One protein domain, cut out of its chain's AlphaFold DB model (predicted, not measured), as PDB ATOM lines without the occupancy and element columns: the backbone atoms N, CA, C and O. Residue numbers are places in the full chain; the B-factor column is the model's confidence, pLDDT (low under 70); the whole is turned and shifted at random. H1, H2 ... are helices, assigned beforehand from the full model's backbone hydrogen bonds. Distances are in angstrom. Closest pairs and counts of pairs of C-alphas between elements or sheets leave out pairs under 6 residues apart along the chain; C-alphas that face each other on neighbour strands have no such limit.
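This is residues 82 to 123 of the 126 residues of the protein "FrhB_FdhB_C domain-containing protein" of Ruminococcus sp. OM08-7 (UniProt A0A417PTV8). One longer helix, H3, sticks out as an arm with its residues 115 to 123 standing free, and at its other end sits a small head, the helical hairpin of H1 and H2. In the head H2 folds back beside H1, and after a tight link the chain turns away into H3. The printed part has 42 residues with three named helices, in the order H1, H2, H3, and no named strand; its class is all helix. It is only just extended, close to loose, with a radius of gyration of the C-alphas of 13.8 A, and it spans 43 by 20 by 12 A.

Find C-alpha 108 at (16.879, 26.640, 5.165); from there H3, residues 108 to 123, runs 22.7 A to C-alpha 123 at (8.459, 5.568, 6.734). Look before it for H2, residues 98 to 105, 11.9 A from first to last C-alpha. H1, residues 84 to 91, begins at C-alpha 84 at (14.107, 36.715, -11.552) and is 10.7 A long.

Start from H3, which touches no helix. H3 and H2 meet only through their link, residues 106 and 107. Go on to H2 and H1, a helical hairpin: they touch, and their closest C-alphas, those of Val 101 and Ser 87, are 5.6 A apart. They run opposite ways at a shallow tilt of 18 degrees. H1 and H3 are apart. In H1 and H3 every O i to N i+4 pair is within hydrogen-bond range; in H2 3 of 4 are.

The outline is a rod, and the two C-alphas farthest apart, those of Asp 94 and Met 123, are 43.0 A apart. The link from H1 to H2 is short, and its residues 92 to 97 stand free. The printed part has no cut and no long link. Its mean pLDDT is 94.5, and no printed residue is under 70.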
ATOM      1  N   LYS A  82       9.453  34.317  -9.778       93.25
ATOM      2  CA  LYS A  82       9.064  35.373  -8.823       93.25
ATOM      3  C   LYS A  82      10.177  36.383  -8.511       93.25
ATOM      4  O   LYS A  82       9.913  37.576  -8.416       93.25
ATOM      5  N   TYR A  83      11.413  35.906  -8.358       95.75
ATOM      6  CA  TYR A  83      12.568  36.729  -7.996       95.75
ATOM      7  C   TYR A  83      13.569  36.941  -9.138       95.75
ATOM      8  O   TYR A  83      14.690  37.341  -8.870       95.75
ATOM      9  N   TYR A  84      13.190  36.712 -10.401       95.25
ATOM     10  CA  TYR A  84      14.107  36.715 -11.552       95.25
ATOM     11  C   TYR A  84      15.083  37.905 -11.593       95.25
ATOM     12  O   TYR A  84      16.295  37.703 -11.619       95.25
ATOM     13  N   LYS A  85      14.567  39.144 -11.533       95.12
ATOM     14  CA  LYS A  85      15.399  40.361 -11.562       95.12
ATOM     15  C   LYS A  85      16.349  40.438 -10.368       95.12
ATOM     16  O   LYS A  85      17.547  40.600 -10.556       95.12
ATOM     17  N   LYS A  86      15.818  40.223  -9.160       96.00
ATOM     18  CA  LYS A  86      16.601  40.227  -7.918       96.00
ATOM     19  C   LYS A  86      17.700  39.162  -7.937       96.00
ATOM     20  O   LYS A  86      18.818  39.427  -7.518       96.00
ATOM     21  N   SER A  87      17.402  37.973  -8.458       95.75
ATOM     22  CA  SER A  87      18.376  36.894  -8.620       95.75
ATOM     23  C   SER A  87      19.515  37.306  -9.550       95.75
ATOM     24  O   SER A  87      20.672  37.078  -9.219       95.75
ATOM     25  N   LEU A  88      19.214  37.948 -10.685       95.19
ATOM     26  CA  LEU A  88      20.242  38.456 -11.600       95.19
ATOM     27  C   LEU A  88      21.059  39.608 -11.002       95.19
ATOM     28  O   LEU A  88      22.254  39.686 -11.264       95.19
ATOM     29  N   GLU A  89      20.435  40.497 -10.229       95.88
ATOM     30  CA  GLU A  89      21.122  41.580  -9.512       95.88
ATOM     31  C   GLU A  89      22.106  41.019  -8.482       95.88
ATOM     32  O   GLU A  89      23.277  41.380  -8.501       95.88
ATOM     33  N   MET A  90      21.660  40.076  -7.648       96.06
ATOM     34  CA  MET A  90      22.504  39.433  -6.638       96.06
ATOM     35  C   MET A  90      23.630  38.600  -7.259       96.06
ATOM     36  O   MET A  90      24.738  38.608  -6.748       96.06
ATOM     37  N   LEU A  91      23.396  37.914  -8.383       94.31
ATOM     38  CA  LEU A  91      24.459  37.164  -9.072       94.31
ATOM     39  C   LEU A  91      25.555  38.054  -9.676       94.31
ATOM     40  O   LEU A  91      26.625  37.547  -9.999       94.31
ATOM     41  N   LYS A  92      25.287  39.350  -9.876       94.88
ATOM     42  CA  LYS A  92      26.273  40.331 -10.357       94.88
ATOM     43  C   LYS A  92      26.996  41.057  -9.223       94.88
ATOM     44  O   LYS A  92      27.934  41.796  -9.497       94.88
ATOM     45  N   ASP A  93      26.518  40.916  -7.992       95.81
ATOM     46  CA  ASP A  93      27.071  41.585  -6.824       95.81
ATOM     47  C   ASP A  93      28.108  40.685  -6.148       95.81
ATOM     48  O   ASP A  93      27.762  39.652  -5.579       95.81
ATOM     49  N   ASP A  94      29.372  41.110  -6.147       94.12
ATOM     50  CA  ASP A  94      30.483  40.360  -5.545       94.12
ATOM     51  C   ASP A  94      30.329  40.147  -4.028       94.12
ATOM     52  O   ASP A  94      31.028  39.323  -3.435       94.12
ATOM     53  N   LYS A  95      29.423  40.885  -3.370       95.56
ATOM     54  CA  LYS A  95      29.112  40.708  -1.944       95.56
ATOM     55  C   LYS A  95      28.080  39.615  -1.683       95.56
ATOM     56  O   LYS A  95      27.968  39.156  -0.546       95.56
ATOM     57  N   SER A  96      27.316  39.224  -2.696       94.44
ATOM     58  CA  SER A  96      26.248  38.238  -2.580       94.44
ATOM     59  C   SER A  96      26.792  36.836  -2.857       94.44
ATOM     60  O   SER A  96      27.397  36.575  -3.896       94.44
ATOM     61  N   ALA A  97      26.548  35.886  -1.953       95.31
ATOM     62  CA  ALA A  97      26.891  34.492  -2.198       95.31
ATOM     63  C   ALA A  97      25.790  33.799  -3.014       95.31
ATOM     64  O   ALA A  97      24.603  34.111  -2.905       95.31
ATOM     65  N   LEU A  98      26.148  32.746  -3.759       92.94
ATOM     66  CA  LEU A  98      25.163  31.917  -4.470       92.94
ATOM     67  C   LEU A  98      24.070  31.373  -3.525       92.94
ATOM     68  O   LEU A  98      22.906  31.264  -3.918       92.94
ATOM     69  N   LYS A  99      24.423  31.078  -2.263       93.50
ATOM     70  CA  LYS A  99      23.467  30.632  -1.235       93.50
ATOM     71  C   LYS A  99      22.363  31.667  -0.993       93.50
ATOM     72  O   LYS A  99      21.214  31.277  -0.793       93.50
ATOM     73  N   ASP A 100      22.677  32.957  -1.061       94.38
ATOM     74  CA  ASP A 100      21.708  34.030  -0.830       94.38
ATOM     75  C   ASP A 100      20.654  34.072  -1.941       94.38
ATOM     76  O   ASP A 100      19.465  34.239  -1.669       94.38
ATOM     77  N   VAL A 101      21.064  33.819  -3.188       94.44
ATOM     78  CA  VAL A 101      20.151  33.699  -4.336       94.44
ATOM     79  C   VAL A 101      19.258  32.469  -4.196       94.44
ATOM     80  O   VAL A 101      18.046  32.556  -4.396       94.44
ATOM     81  N   ILE A 102      19.825  31.323  -3.803       93.44
ATOM     82  CA  ILE A 102      19.056  30.092  -3.559       93.44
ATOM     83  C   ILE A 102      18.009  30.323  -2.457       93.44
ATOM     84  O   ILE A 102      16.856  29.908  -2.600       93.44
ATOM     85  N   ASN A 103      18.379  31.040  -1.392       94.44
ATOM     86  CA  ASN A 103      17.502  31.363  -0.265       94.44
ATOM     87  C   ASN A 103      16.305  32.255  -0.634       94.44
ATOM     88  O   ASN A 103      15.342  32.292   0.129       94.44
ATOM     89  N   LEU A 104      16.313  32.934  -1.791       94.31
ATOM     90  CA  LEU A 104      15.119  33.624  -2.294       94.31
ATOM     91  C   LEU A 104      13.986  32.644  -2.620       94.31
ATOM     92  O   LEU A 104      12.817  32.991  -2.467       94.31
ATOM     93  N   TYR A 105      14.319  31.441  -3.094       93.38
ATOM     94  CA  TYR A 105      13.345  30.457  -3.570       93.38
ATOM     95  C   TYR A 105      13.082  29.342  -2.563       93.38
ATOM     96  O   TYR A 105      11.957  28.854  -2.479       93.38
ATOM     97  N   GLU A 106      14.106  28.924  -1.821       92.94
ATOM     98  CA  GLU A 106      13.991  27.873  -0.816       92.94
ATOM     99  C   GLU A 106      14.881  28.212   0.378       92.94
ATOM    100  O   GLU A 106      16.114  28.129   0.304       92.94
ATOM    101  N   THR A 107      14.253  28.595   1.488       94.19
ATOM    102  CA  THR A 107      14.973  28.897   2.726       94.19
ATOM    103  C   THR A 107      15.512  27.621   3.379       94.19
ATOM    104  O   THR A 107      15.101  26.502   3.058       94.19
ATOM    105  N   ASP A 108      16.414  27.771   4.352       92.06
ATOM    106  CA  ASP A 108      16.879  26.640   5.165       92.06
ATOM    107  C   ASP A 108      15.713  25.942   5.902       92.06
ATOM    108  O   ASP A 108      15.692  24.714   6.006       92.06
ATOM    109  N   PHE A 109      14.691  26.696   6.321       94.19
ATOM    110  CA  PHE A 109      13.486  26.131   6.931       94.19
ATOM    111  C   PHE A 109      12.637  25.334   5.928       94.19
ATOM    112  O   PHE A 109      12.176  24.236   6.248       94.19
ATOM    113  N   ASP A 110      12.471  25.832   4.699       95.06
ATOM    114  CA  ASP A 110      11.748  25.111   3.641       95.06
ATOM    115  C   ASP A 110      12.452  23.801   3.278       95.06
ATOM    116  O   ASP A 110      11.806  22.749   3.180       95.06
ATOM    117  N   ARG A 111      13.789  23.839   3.161       93.31
ATOM    118  CA  ARG A 111      14.626  22.649   2.955       93.31
ATOM    119  C   ARG A 111      14.417  21.628   4.064       93.31
ATOM    120  O   ARG A 111      14.163  20.456   3.777       93.31
ATOM    121  N   PHE A 112      14.485  22.068   5.318       95.38
ATOM    122  CA  PHE A 112      14.278  21.213   6.483       95.38
ATOM    123  C   PHE A 112      12.884  20.572   6.479       95.38
ATOM    124  O   PHE A 112      12.747  19.351   6.589       95.38
ATOM    125  N   LYS A 113      11.836  21.369   6.238       96.62
ATOM    126  CA  LYS A 113      10.456  20.884   6.123       96.62
ATOM    127  C   LYS A 113      10.310  19.838   5.013       96.62
ATOM    128  O   LYS A 113       9.642  18.819   5.205       96.62
ATOM    129  N   ARG A 114      10.945  20.051   3.856       94.81
ATOM    130  CA  ARG A 114      10.957  19.090   2.742       94.81
ATOM    131  C   ARG A 114      11.680  17.793   3.108       94.81
ATOM    132  O   ARG A 114      11.183  16.720   2.770       94.81
ATOM    133  N   GLN A 115      12.815  17.872   3.800       95.44
ATOM    134  CA  GLN A 115      13.555  16.694   4.262       95.44
ATOM    135  C   GLN A 115      12.721  15.850   5.231       95.44
ATOM    136  O   GLN A 115      12.576  14.649   5.002       95.44
ATOM    137  N   ILE A 116      12.087  16.474   6.231       96.00
ATOM    138  CA  ILE A 116      11.160  15.787   7.145       96.00
ATOM    139  C   ILE A 116      10.026  15.123   6.365       96.00
ATOM    140  O   ILE A 116       9.746  13.942   6.562       96.00
ATOM    141  N   LYS A 117       9.390  15.851   5.439       95.06
ATOM    142  CA  LYS A 117       8.299  15.303   4.621       95.06
ATOM    143  C   LYS A 117       8.736  14.055   3.847       95.06
ATOM    144  O   LYS A 117       7.977  13.094   3.766       95.06
ATOM    145  N   ASN A 118       9.944  14.058   3.289       93.06
ATOM    146  CA  ASN A 118      10.481  12.913   2.557       93.06
ATOM    147  C   ASN A 118      10.796  11.725   3.476       93.06
ATOM    148  O   ASN A 118      10.557  10.586   3.080       93.06
ATOM    149  N   LEU A 119      11.289  11.972   4.694       95.12
ATOM    150  CA  LEU A 119      11.491  10.925   5.700       95.12
ATOM    151  C   LEU A 119      10.163  10.273   6.100       95.12
ATOM    152  O   LEU A 119      10.059   9.051   6.078       95.12
ATOM    153  N   ILE A 120       9.135  11.082   6.369       95.31
ATOM    154  CA  ILE A 120       7.790  10.591   6.700       95.31
ATOM    155  C   ILE A 120       7.227   9.731   5.563       95.31
ATOM    156  O   ILE A 120       6.733   8.640   5.820       95.31
ATOM    157  N   LYS A 121       7.333  10.180   4.305       93.50
ATOM    158  CA  LYS A 121       6.878   9.394   3.143       93.50
ATOM    159  C   LYS A 121       7.544   8.019   3.075       93.50
ATOM    160  O   LYS A 121       6.852   7.012   2.985       93.50
ATOM    161  N   ARG A 122       8.874   7.982   3.227       92.81
ATOM    162  CA  ARG A 122       9.645   6.730   3.261       92.81
ATOM    163  C   ARG A 122       9.191   5.805   4.391       92.81
ATOM    164  O   ARG A 122       9.048   4.613   4.154       92.81
ATOM    165  N   MET A 123       8.947   6.346   5.587       91.69
ATOM    166  CA  MET A 123       8.459   5.568   6.734       91.69
ATOM    167  C   MET A 123       7.047   5.012   6.524       91.69
ATOM    168  O   MET A 123       6.739   3.933   7.015       91.69
TER     169      MET A 123